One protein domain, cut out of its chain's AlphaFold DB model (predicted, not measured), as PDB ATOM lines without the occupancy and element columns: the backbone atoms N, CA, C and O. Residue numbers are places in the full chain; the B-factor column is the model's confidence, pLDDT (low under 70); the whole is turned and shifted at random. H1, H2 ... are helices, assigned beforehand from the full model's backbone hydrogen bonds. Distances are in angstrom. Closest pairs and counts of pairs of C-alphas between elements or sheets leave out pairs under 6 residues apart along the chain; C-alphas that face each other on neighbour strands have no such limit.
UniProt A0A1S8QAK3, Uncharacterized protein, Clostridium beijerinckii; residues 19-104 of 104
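What this domain is: This is residues 19 to 104 of the 104 residues of an uncharacterized protein of Clostridium beijerinckii (UniProt A0A1S8QAK3). A long helix, H2, runs along one side; H3 crosses it steeply, and H1 meets the first end of H2 at a corner, with residues 19 to 24 sticking out. From the other end of H2 the chain folds back through residues 55 to 67 to H3, and residues 81 to 104 follow H3 as a long tail without a named element. The 86 printed residues hold three named helices, in the order H1, H2, H3, and no named strand; the class is all helix, though only 40 residues are in named elements. The whole is only just compact, close to loose, with a radius of gyration of the C-alphas of 14.3 A, and elongated, spanning 42 by 26 by 19 A.

How they stand to each other: H2, residues 40 to 54, touches H3, residues 68 to 80, with residues 73 to 78 of H3 alone. Their closest C-alphas, of Ile 47 and Ile 74, are 6.6 A apart. They run the same way at a steep tilt of 62 degrees. H1, residues 19 to 30, is close to H2 but not clearly touching; their closest C-alphas, of Asn 30 and Arg 40, are 5.6 A apart. Their lines stand only just about perpendicular, at 70.2 degrees. H1 and H3 are apart. In H1, H2 and H3 every O i to N i+4 pair is within hydrogen-bond range.

Where its parts are: H2 is 21.0 A from first to last C-alpha, beginning at C-alpha 40 (4.554, -31.701, -30.039). H3 is 18.6 A long and ends at C-alpha 80 (7.651, -36.516, -14.156). H1 is 16.9 A long and begins at C-alpha 19 (17.524, -18.377, -37.717).

The domain as a whole: The C-alphas farthest apart, of Phe 20 and Asp 59, are 44.4 A apart. The printed part has no cut. The link from H1 to H2 is short, and that from H2 to H3 is long, with 13 residues. Residues 84 to 85 pair antiparallel with 102 to 103. The mean pLDDT of the printed part is 83.0; residues 34 to 35, 37 and 92 to 93 are under 70.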
ATOM      1  N   SER A  19      17.954 -18.436 -39.117       81.00
ATOM      2  CA  SER A  19      17.524 -18.377 -37.717       81.00
ATOM      3  C   SER A  19      16.023 -18.123 -37.576       81.00
ATOM      4  O   SER A  19      15.383 -18.714 -36.707       81.00
ATOM      5  N   PHE A  20      15.447 -17.286 -38.446       83.56
ATOM      6  CA  PHE A  20      14.013 -17.013 -38.451       83.56
ATOM      7  C   PHE A  20      13.227 -18.282 -38.779       83.56
ATOM      8  O   PHE A  20      12.322 -18.645 -38.031       83.56
ATOM      9  N   TRP A  21      13.618 -19.005 -39.831       81.81
ATOM     10  CA  TRP A  21      12.975 -20.264 -40.211       81.81
ATOM     11  C   TRP A  21      13.069 -21.324 -39.113       81.81
ATOM     12  O   TRP A  21      12.073 -21.988 -38.832       81.81
ATOM     13  N   CYS A  22      14.212 -21.442 -38.428       79.94
ATOM     14  CA  CYS A  22      14.350 -22.351 -37.289       79.94
ATOM     15  C   CYS A  22      13.396 -21.998 -36.144       79.94
ATOM     16  O   CYS A  22      12.729 -22.881 -35.606       79.94
ATOM     17  N   ILE A  23      13.322 -20.719 -35.760       81.69
ATOM     18  CA  ILE A  23      12.441 -20.264 -34.674       81.69
ATOM     19  C   ILE A  23      10.983 -20.485 -35.063       81.69
ATOM     20  O   ILE A  23      10.210 -21.055 -34.295       81.69
ATOM     21  N   ALA A  24      10.620 -20.082 -36.274       81.12
ATOM     22  CA  ALA A  24       9.268 -20.187 -36.769       81.12
ATOM     23  C   ALA A  24       8.834 -21.666 -36.844       81.12
ATOM     24  O   ALA A  24       7.743 -22.001 -36.386       81.12
ATOM     25  N   ALA A  25       9.689 -22.576 -37.323       77.75
ATOM     26  CA  ALA A  25       9.389 -24.011 -37.355       77.75
ATOM     27  C   ALA A  25       9.173 -24.592 -35.943       77.75
ATOM     28  O   ALA A  25       8.260 -25.389 -35.732       77.75
ATOM     29  N   ARG A  26       9.932 -24.134 -34.935       80.19
ATOM     30  CA  ARG A  26       9.709 -24.517 -33.524       80.19
ATOM     31  C   ARG A  26       8.388 -23.979 -32.969       80.19
ATOM     32  O   ARG A  26       7.722 -24.679 -32.205       80.19
ATOM     33  N   ILE A  27       7.995 -22.765 -33.356       79.06
ATOM     34  CA  ILE A  27       6.695 -22.185 -32.998       79.06
ATOM     35  C   ILE A  27       5.572 -23.005 -33.644       79.06
ATOM     36  O   ILE A  27       4.680 -23.475 -32.941       79.06
ATOM     37  N   ALA A  28       5.653 -23.269 -34.948       78.44
ATOM     38  CA  ALA A  28       4.681 -24.077 -35.682       78.44
ATOM     39  C   ALA A  28       4.537 -25.498 -35.112       78.44
ATOM     40  O   ALA A  28       3.419 -25.997 -34.981       78.44
ATOM     41  N   TRP A  29       5.646 -26.117 -34.695       78.69
ATOM     42  CA  TRP A  29       5.655 -27.411 -34.003       78.69
ATOM     43  C   TRP A  29       4.870 -27.372 -32.684       78.69
ATOM     44  O   TRP A  29       4.109 -28.292 -32.378       78.69
ATOM     45  N   ASN A  30       5.003 -26.288 -31.912       76.94
ATOM     46  CA  ASN A  30       4.274 -26.120 -30.654       76.94
ATOM     47  C   ASN A  30       2.771 -25.855 -30.870       76.94
ATOM     48  O   ASN A  30       1.957 -26.270 -30.046       76.94
ATOM     49  N   PHE A  31       2.397 -25.211 -31.981       74.38
ATOM     50  CA  PHE A  31       1.004 -24.922 -32.346       74.38
ATOM     51  C   PHE A  31       0.306 -26.040 -33.139       74.38
ATOM     52  O   PHE A  31      -0.834 -25.852 -33.550       74.38
ATOM     53  N   HIS A  32       0.934 -27.210 -33.322       73.56
ATOM     54  CA  HIS A  32       0.382 -28.316 -34.129       73.56
ATOM     55  C   HIS A  32       0.017 -27.880 -35.556       73.56
ATOM     56  O   HIS A  32      -0.995 -28.304 -36.116       73.56
ATOM     57  N   HIS A  33       0.814 -26.987 -36.140       71.56
ATOM     58  CA  HIS A  33       0.529 -26.486 -37.474       71.56
ATOM     59  C   HIS A  33       0.653 -27.624 -38.498       71.56
ATOM     60  O   HIS A  33       1.651 -28.343 -38.496       71.56
ATOM     61  N   LYS A  34      -0.329 -27.756 -39.403       69.31
ATOM     62  CA  LYS A  34      -0.423 -28.859 -40.385       69.31
ATOM     63  C   LYS A  34       0.803 -29.015 -41.294       69.31
ATOM     64  O   LYS A  34       0.987 -30.074 -41.874       69.31
ATOM     65  N   SER A  35       1.619 -27.971 -41.435       65.25
ATOM     66  CA  SER A  35       2.852 -28.030 -42.232       65.25
ATOM     67  C   SER A  35       4.007 -28.760 -41.546       65.25
ATOM     68  O   SER A  35       4.994 -29.081 -42.204       65.25
ATOM     69  N   GLN A  36       3.911 -29.036 -40.242       73.38
ATOM     70  CA  GLN A  36       4.914 -29.821 -39.529       73.38
ATOM     71  C   GLN A  36       4.562 -31.307 -39.601       73.38
ATOM     72  O   GLN A  36       3.457 -31.705 -39.243       73.38
ATOM     73  N   ALA A  37       5.518 -32.126 -40.044       68.88
ATOM     74  CA  ALA A  37       5.337 -33.573 -40.187       68.88
ATOM     75  C   ALA A  37       5.208 -34.307 -38.838       68.88
ATOM     76  O   ALA A  37       4.627 -35.384 -38.770       68.88
ATOM     77  N   GLU A  38       5.757 -33.729 -37.768       76.06
ATOM     78  CA  GLU A  38       5.641 -34.234 -36.401       76.06
ATOM     79  C   GLU A  38       5.191 -33.080 -35.506       76.06
ATOM     80  O   GLU A  38       5.781 -31.999 -35.551       76.06
ATOM     81  N   THR A  39       4.155 -33.280 -34.693       81.19
ATOM     82  CA  THR A  39       3.710 -32.268 -33.729       81.19
ATOM     83  C   THR A  39       4.305 -32.505 -32.346       81.19
ATOM     84  O   THR A  39       4.849 -33.569 -32.045       81.19
ATOM     85  N   ARG A  40       4.155 -31.530 -31.441       79.25
ATOM     86  CA  ARG A  40       4.554 -31.701 -30.039       79.25
ATOM     87  C   ARG A  40       3.912 -32.917 -29.373       79.25
ATOM     88  O   ARG A  40       4.591 -33.616 -28.619       79.25
ATOM     89  N   ARG A  41       2.628 -33.170 -29.637       80.50
ATOM     90  CA  ARG A  41       1.918 -34.343 -29.105       80.50
ATOM     91  C   ARG A  41       2.506 -35.643 -29.638       80.50
ATOM     92  O   ARG A  41       2.694 -36.561 -28.847       80.50
ATOM     93  N   ASP A  42       2.859 -35.696 -30.917       83.44
ATOM     94  CA  ASP A  42       3.452 -36.893 -31.527       83.44
ATOM     95  C   ASP A  42       4.836 -37.183 -30.948       83.44
ATOM     96  O   ASP A  42       5.118 -38.310 -30.537       83.44
ATOM     97  N   THR A  43       5.674 -36.149 -30.813       84.94
ATOM     98  CA  THR A  43       6.982 -36.263 -30.158       84.94
ATOM     99  C   THR A  43       6.840 -36.785 -28.729       84.94
ATOM    100  O   THR A  43       7.559 -37.696 -28.319       84.94
ATOM    101  N   GLN A  44       5.900 -36.228 -27.965       85.38
ATOM    102  CA  GLN A  44       5.683 -36.617 -26.576       85.38
ATOM    103  C   GLN A  44       5.103 -38.030 -26.454       85.38
ATOM    104  O   GLN A  44       5.512 -38.777 -25.566       85.38
ATOM    105  N   LYS A  45       4.216 -38.436 -27.368       87.69
ATOM    106  CA  LYS A  45       3.697 -39.806 -27.455       87.69
ATOM    107  C   LYS A  45       4.826 -40.804 -27.716       87.69
ATOM    108  O   LYS A  45       4.974 -41.742 -26.943       87.69
ATOM    109  N   ARG A  46       5.680 -40.545 -28.714       87.56
ATOM    110  CA  ARG A  46       6.837 -41.398 -29.043       87.56
ATOM    111  C   ARG A  46       7.814 -41.535 -27.873       87.56
ATOM    112  O   ARG A  46       8.318 -42.623 -27.612       87.56
ATOM    113  N   ILE A  47       8.077 -40.440 -27.158       89.44
ATOM    114  CA  ILE A  47       8.927 -40.460 -25.958       89.44
ATOM    115  C   ILE A  47       8.277 -41.285 -24.851       89.44
ATOM    116  O   ILE A  47       8.956 -42.087 -24.221       89.44
ATOM    117  N   ASN A  48       6.976 -41.121 -24.626       89.94
ATOM    118  CA  ASN A  48       6.277 -41.873 -23.593       89.94
ATOM    119  C   ASN A  48       6.213 -43.368 -23.892       89.94
ATOM    120  O   ASN A  48       6.448 -44.158 -22.984       89.94
ATOM    121  N   GLU A  49       5.949 -43.759 -25.136       90.12
ATOM    122  CA  GLU A  49       5.987 -45.162 -25.561       90.12
ATOM    123  C   GLU A  49       7.371 -45.777 -25.330       90.12
ATOM    124  O   GLU A  49       7.473 -46.868 -24.775       90.12
ATOM    125  N   PHE A  50       8.437 -45.044 -25.660       89.94
ATOM    126  CA  PHE A  50       9.807 -45.476 -25.395       89.94
ATOM    127  C   PHE A  50      10.115 -45.594 -23.895       89.94
ATOM    128  O   PHE A  50      10.606 -46.627 -23.446       89.94
ATOM    129  N   LEU A  51       9.795 -44.568 -23.101       89.62
ATOM    130  CA  LEU A  51      10.051 -44.567 -21.658       89.62
ATOM    131  C   LEU A  51       9.209 -45.610 -20.910       89.62
ATOM    132  O   LEU A  51       9.651 -46.127 -19.891       89.62
ATOM    133  N   ASN A  52       8.033 -45.976 -21.423       89.12
ATOM    134  CA  ASN A  52       7.253 -47.093 -20.886       89.12
ATOM    135  C   ASN A  52       7.963 -48.444 -21.072       89.12
ATOM    136  O   ASN A  52       7.719 -49.358 -20.292       89.12
ATOM    137  N   GLY A  53       8.803 -48.589 -22.102       86.06
ATOM    138  CA  GLY A  53       9.694 -49.742 -22.251       86.06
ATOM    139  C   GLY A  53      10.831 -49.709 -21.230       86.06
ATOM    140  O   GLY A  53      11.065 -50.699 -20.550       86.06
ATOM    141  N   VAL A  54      11.452 -48.540 -21.048       85.25
ATOM    142  CA  VAL A  54      12.516 -48.312 -20.049       85.25
ATOM    143  C   VAL A  54      12.043 -48.641 -18.628       85.25
ATOM    144  O   VAL A  54      12.760 -49.298 -17.883       85.25
ATOM    145  N   ASP A  55      10.817 -48.255 -18.258       81.38
ATOM    146  CA  ASP A  55      10.244 -48.568 -16.939       81.38
ATOM    147  C   ASP A  55      10.022 -50.083 -16.708       81.38
ATOM    148  O   ASP A  55       9.819 -50.495 -15.568       81.38
ATOM    149  N   LYS A  56      10.056 -50.932 -17.746       81.88
ATOM    150  CA  LYS A  56       9.983 -52.401 -17.595       81.88
ATOM    151  C   LYS A  56      11.349 -53.047 -17.359       81.88
ATOM    152  O   LYS A  56      11.399 -54.190 -16.924       81.88
ATOM    153  N   GLU A  57      12.431 -52.324 -17.631       81.12
ATOM    154  CA  GLU A  57      13.820 -52.790 -17.541       81.12
ATOM    155  C   GLU A  57      14.597 -52.031 -16.444       81.12
ATOM    156  O   GLU A  57      15.808 -51.829 -16.549       81.12
ATOM    157  N   LEU A  58      13.895 -51.599 -15.383       73.81
ATOM    158  CA  LEU A  58      14.421 -50.734 -14.311       73.81
ATOM    159  C   LEU A  58      15.656 -51.288 -13.586       73.81
ATOM    160  O   LEU A  58      16.435 -50.505 -13.052       73.81
ATOM    161  N   ASP A  59      15.858 -52.604 -13.599       79.00
ATOM    162  CA  ASP A  59      17.004 -53.255 -12.954       79.00
ATOM    163  C   ASP A  59      18.305 -53.158 -13.777       79.00
ATOM    164  O   ASP A  59      19.342 -53.694 -13.381       79.00
ATOM    165  N   THR A  60      18.283 -52.474 -14.928       84.94
ATOM    166  CA  THR A  60      19.436 -52.350 -15.829       84.94
ATOM    167  C   THR A  60      19.825 -50.900 -16.110       84.94
ATOM    168  O   THR A  60      19.013 -49.976 -16.092       84.94
ATOM    169  N   ASN A  61      21.112 -50.684 -16.395       86.56
ATOM    170  CA  ASN A  61      21.611 -49.376 -16.811       86.56
ATOM    171  C   ASN A  61      21.304 -49.143 -18.295       86.56
ATOM    172  O   ASN A  61      21.849 -49.832 -19.156       86.56
ATOM    173  N   ILE A  62      20.491 -48.129 -18.598       88.88
ATOM    174  CA  ILE A  62      20.065 -47.810 -19.967       88.88
ATOM    175  C   ILE A  62      20.738 -46.517 -20.441       88.88
ATOM    176  O   ILE A  62      20.570 -45.451 -19.847       88.88
ATOM    177  N   LEU A  63      21.480 -46.595 -21.552       90.38
ATOM    178  CA  LEU A  63      22.077 -45.434 -22.214       90.38
ATOM    179  C   LEU A  63      21.192 -44.956 -23.370       90.38
ATOM    180  O   LEU A  63      21.031 -45.645 -24.377       90.38
ATOM    181  N   ILE A  64      20.666 -43.736 -23.259       88.50
ATOM    182  CA  ILE A  64      19.839 -43.118 -24.303       88.50
ATOM    183  C   ILE A  64      20.679 -42.116 -25.102       88.50
ATOM    184  O   ILE A  64      21.067 -41.069 -24.585       88.50
ATOM    185  N   VAL A  65      20.904 -42.394 -26.391       87.38
ATOM    186  CA  VAL A  65      21.619 -41.492 -27.313       87.38
ATOM    187  C   VAL A  65      20.630 -40.774 -28.239       87.38
ATOM    188  O   VAL A  65      19.928 -41.389 -29.058       87.38
ATOM    189  N   CYS A  66      20.547 -39.448 -28.105       85.81
ATOM    190  CA  CYS A  66      19.661 -38.594 -28.898       85.81
ATOM    191  C   CYS A  66      20.173 -37.146 -28.992       85.81
ATOM    192  O   CYS A  66      21.209 -36.797 -28.433       85.81
ATOM    193  N   HIS A  67      19.443 -36.313 -29.735       84.62
ATOM    194  CA  HIS A  67      19.789 -34.914 -29.981       84.62
ATOM    195  C   HIS A  67      19.306 -33.984 -28.860       84.62
ATOM    196  O   HIS A  67      18.308 -34.273 -28.196       84.62
ATOM    197  N   GLY A  68      19.960 -32.831 -28.687       83.31
ATOM    198  CA  GLY A  68      19.759 -31.942 -27.533       83.31
ATOM    199  C   GLY A  68      18.308 -31.509 -27.290       83.31
ATOM    200  O   GLY A  68      17.847 -31.504 -26.146       83.31
ATOM    201  N   PHE A  69      17.546 -31.200 -28.345       82.81
ATOM    202  CA  PHE A  69      16.128 -30.852 -28.191       82.81
ATOM    203  C   PHE A  69      15.313 -32.020 -27.623       82.81
ATOM    204  O   PHE A  69      14.490 -31.839 -26.726       82.81
ATOM    205  N   PHE A  70      15.585 -33.225 -28.117       85.31
ATOM    206  CA  PHE A  70      14.930 -34.453 -27.683       85.31
ATOM    207  C   PHE A  70      15.299 -34.807 -26.240       85.31
ATOM    208  O   PHE A  70      14.418 -35.122 -25.439       85.31
ATOM    209  N   MET A  71      16.577 -34.645 -25.879       88.81
ATOM    210  CA  MET A  71      17.072 -34.841 -24.513       88.81
ATOM    211  C   MET A  71      16.298 -33.987 -23.504       88.81
ATOM    212  O   MET A  71      15.959 -34.468 -22.428       88.81
ATOM    213  N   LYS A  72      15.958 -32.739 -23.855       88.25
ATOM    214  CA  LYS A  72      15.200 -31.843 -22.969       88.25
ATOM    215  C   LYS A  72      13.768 -32.319 -22.722       88.25
ATOM    216  O   LYS A  72      13.238 -32.137 -21.628       88.25
ATOM    217  N   ILE A  73      13.124 -32.896 -23.736       88.69
ATOM    218  CA  ILE A  73      11.773 -33.447 -23.584       88.69
ATOM    219  C   ILE A  73      11.837 -34.732 -22.754       88.69
ATOM    220  O   ILE A  73      11.054 -34.877 -21.820       88.69
ATOM    221  N   ILE A  74      12.816 -35.602 -23.024       90.75
ATOM    222  CA  ILE A  74      13.059 -36.816 -22.235       90.75
ATOM    223  C   ILE A  74      13.320 -36.469 -20.767       90.75
ATOM    224  O   ILE A  74      12.671 -37.042 -19.905       90.75
ATOM    225  N   GLU A  75      14.187 -35.499 -20.464       91.44
ATOM    226  CA  GLU A  75      14.443 -35.041 -19.088       91.44
ATOM    227  C   GLU A  75      13.145 -34.674 -18.358       91.44
ATOM    228  O   GLU A  75      12.962 -35.037 -17.195       91.44
ATOM    229  N   ARG A  76      12.249 -33.926 -19.014       90.12
ATOM    230  CA  ARG A  76      10.974 -33.520 -18.403       90.12
ATOM    231  C   ARG A  76      10.099 -34.728 -18.091       90.12
ATOM    232  O   ARG A  76       9.526 -34.779 -17.006       90.12
ATOM    233  N   GLU A  77      10.013 -35.685 -19.010       91.12
ATOM    234  CA  GLU A  77       9.238 -36.911 -18.803       91.12
ATOM    235  C   GLU A  77       9.870 -37.830 -17.750       91.12
ATOM    236  O   GLU A  77       9.154 -38.354 -16.903       91.12
ATOM    237  N   LEU A  78      11.198 -37.967 -17.727       90.94
ATOM    238  CA  LEU A  78      11.920 -38.724 -16.699       90.94
ATOM    239  C   LEU A  78      11.644 -38.153 -15.305       90.94
ATOM    240  O   LEU A  78      11.234 -38.881 -14.404       90.94
ATOM    241  N   LYS A  79      11.772 -36.835 -15.130       90.44
ATOM    242  CA  LYS A  79      11.459 -36.176 -13.852       90.44
ATOM    243  C   LYS A  79      10.005 -36.350 -13.443       90.44
ATOM    244  O   LYS A  79       9.720 -36.587 -12.276       90.44
ATOM    245  N   ARG A  80       9.077 -36.267 -14.402       91.00
ATOM    246  CA  ARG A  80       7.651 -36.516 -14.156       91.00
ATOM    247  C   ARG A  80       7.390 -37.947 -13.669       91.00
ATOM    248  O   ARG A  80       6.457 -38.155 -12.903       91.00
ATOM    249  N   ARG A  81       8.214 -38.909 -14.091       89.06
ATOM    250  CA  ARG A  81       8.179 -40.324 -13.677       89.06
ATOM    251  C   ARG A  81       8.940 -40.608 -12.374       89.06
ATOM    252  O   ARG A  81       9.030 -41.767 -11.978       89.06
ATOM    253  N   GLY A  82       9.475 -39.580 -11.712       89.62
ATOM    254  CA  GLY A  82      10.165 -39.694 -10.423       89.62
ATOM    255  C   GLY A  82      11.680 -39.871 -10.507       89.62
ATOM    256  O   GLY A  82      12.321 -40.003  -9.471       89.62
ATOM    257  N   PHE A  83      12.279 -39.839 -11.703       90.19
ATOM    258  CA  PHE A  83      13.736 -39.885 -11.822       90.19
ATOM    259  C   PHE A  83      14.374 -38.578 -11.330       90.19
ATOM    260  O   PHE A  83      13.942 -37.475 -11.682       90.19
ATOM    261  N   VAL A  84      15.470 -38.702 -10.589       90.56
ATOM    262  CA  VAL A  84      16.282 -37.600 -10.068       90.56
ATOM    263  C   VAL A  84      17.638 -37.592 -10.772       90.56
ATOM    264  O   VAL A  84      18.290 -38.625 -10.916       90.56
ATOM    265  N   GLY A  85      18.080 -36.426 -11.241       89.69
ATOM    266  CA  GLY A  85      19.327 -36.294 -11.997       89.69
ATOM    267  C   GLY A  85      19.689 -34.845 -12.305       89.69
ATOM    268  O   GLY A  85      18.963 -33.916 -11.945       89.69
ATOM    269  N   GLN A  86      20.827 -34.647 -12.974       86.06
ATOM    270  CA  GLN A  86      21.290 -33.310 -13.353       86.06
ATOM    271  C   GLN A  86      20.390 -32.667 -14.405       86.06
ATOM    272  O   GLN A  86      20.061 -33.275 -15.420       86.06
ATOM    273  N   ASN A  87      20.075 -31.387 -14.203       84.94
ATOM    274  CA  ASN A  87      19.290 -30.621 -15.159       84.94
ATOM    275  C   ASN A  87      20.081 -30.363 -16.444       84.94
ATOM    276  O   ASN A  87      21.211 -29.871 -16.397       84.94
ATOM    277  N   ILE A  88      19.457 -30.588 -17.598       86.56
ATOM    278  CA  ILE A  88      20.054 -30.192 -18.878       86.56
ATOM    279  C   ILE A  88      19.899 -28.668 -19.021       86.56
ATOM    280  O   ILE A  88      18.786 -28.152 -18.874       86.56
ATOM    281  N   PRO A  89      20.969 -27.906 -19.304       80.94
ATOM    282  CA  PRO A  89      20.874 -26.459 -19.466       80.94
ATOM    283  C   PRO A  89      19.947 -26.078 -20.629       80.94
ATOM    284  O   PRO A  89      19.860 -26.769 -21.644       80.94
ATOM    285  N   ASN A  90      19.240 -24.954 -20.476       73.19
ATOM    286  CA  ASN A  90      18.339 -24.428 -21.508       73.19
ATOM    287  C   ASN A  90      19.093 -23.673 -22.620       73.19
ATOM    288  O   ASN A  90      18.573 -23.535 -23.726       73.19
ATOM    289  N   ARG A  91      20.294 -23.155 -22.323       71.81
ATOM    290  CA  ARG A  91      21.178 -22.447 -23.260       71.81
ATOM    291  C   ARG A  91      22.653 -22.718 -22.913       71.81
ATOM    292  O   ARG A  91      23.051 -22.373 -21.802       71.81
ATOM    293  N   PRO A  92      23.461 -23.276 -23.836       64.12
ATOM    294  CA  PRO A  92      23.034 -24.025 -25.025       64.12
ATOM    295  C   PRO A  92      22.201 -25.262 -24.636       64.12
ATOM    296  O   PRO A  92      22.328 -25.772 -23.524       64.12
ATOM    297  N   ILE A  93      21.318 -25.712 -25.534       66.31
ATOM    298  CA  ILE A  93      20.479 -26.900 -25.310       66.31
ATOM    299  C   ILE A  93      21.378 -28.135 -25.371       66.31
ATOM    300  O   ILE A  93      21.719 -28.562 -26.468       66.31
ATOM    301  N   ALA A  94      21.703 -28.691 -24.200       70.50
ATOM    302  CA  ALA A  94      22.666 -29.777 -24.009       70.50
ATOM    303  C   ALA A  94      24.077 -29.447 -24.545       70.50
ATOM    304  O   ALA A  94      24.269 -28.956 -25.655       70.50
ATOM    305  N   LYS A  95      25.111 -29.712 -23.745       75.69
ATOM    306  CA  LYS A  95      26.489 -29.631 -24.246       75.69
ATOM    307  C   LYS A  95      26.813 -30.919 -25.008       75.69
ATOM    308  O   LYS A  95      26.485 -32.012 -24.545       75.69
ATOM    309  N   ASN A  96      27.460 -30.795 -26.167       78.00
ATOM    310  CA  ASN A  96      27.891 -31.953 -26.954       78.00
ATOM    311  C   ASN A  96      28.814 -32.854 -26.115       78.00
ATOM    312  O   ASN A  96      29.638 -32.354 -25.352       78.00
ATOM    313  N   GLY A  97      28.652 -34.175 -26.237       78.94
ATOM    314  CA  GLY A  97      29.470 -35.156 -25.512       78.94
ATOM    315  C   GLY A  97      29.266 -35.177 -23.992       78.94
ATOM    316  O   GLY A  97      30.063 -35.782 -23.284       78.94
ATOM    317  N   THR A  98      28.227 -34.519 -23.468       85.56
ATOM    318  CA  THR A  98      27.932 -34.526 -22.029       85.56
ATOM    319  C   THR A  98      26.952 -35.640 -21.684       85.56
ATOM    320  O   THR A  98      25.860 -35.714 -22.248       85.56
ATOM    321  N   LEU A  99      27.335 -36.484 -20.726       88.38
ATOM    322  CA  LEU A  99      26.473 -37.520 -20.166       88.38
ATOM    323  C   LEU A  99      25.665 -36.950 -18.995       88.38
ATOM    324  O   LEU A  99      26.236 -36.437 -18.035       88.38
ATOM    325  N   TYR A 100      24.341 -37.080 -19.059       89.88
ATOM    326  CA  TYR A 100      23.442 -36.723 -17.963       89.88
ATOM    327  C   TYR A 100      22.878 -37.998 -17.347       89.88
ATOM    328  O   TYR A 100      22.205 -38.771 -18.027       89.88
ATOM    329  N   VAL A 101      23.162 -38.214 -16.065       90.81
ATOM    330  CA  VAL A 101      22.749 -39.420 -15.339       90.81
ATOM    331  C   VAL A 101      21.495 -39.125 -14.523       90.81
ATOM    332  O   VAL A 101      21.417 -38.105 -13.834       90.81
ATOM    333  N   TYR A 102      20.536 -40.044 -14.600       90.06
ATOM    334  CA  TYR A 102      19.282 -40.024 -13.857       90.06
ATOM    335  C   TYR A 102      19.128 -41.350 -13.116       90.06
ATOM    336  O   TYR A 102      19.493 -42.395 -13.648       90.06
ATOM    337  N   LYS A 103      18.607 -41.296 -11.892       88.00
ATOM    338  CA  LYS A 103      18.357 -42.457 -11.031       88.00
ATOM    339  C   LYS A 103      16.926 -42.407 -10.518       88.00
ATOM    340  O   LYS A 103      16.387 -41.315 -10.340       88.00
ATOM    341  N   LYS A 104      16.330 -43.569 -10.311       80.88
ATOM    342  CA  LYS A 104      15.004 -43.733  -9.723       80.88
ATOM    343  C   LYS A 104      15.139 -44.535  -8.441       80.88
ATOM    344  O   LYS A 104      16.070 -45.368  -8.399       80.88
TER     345      LYS A 104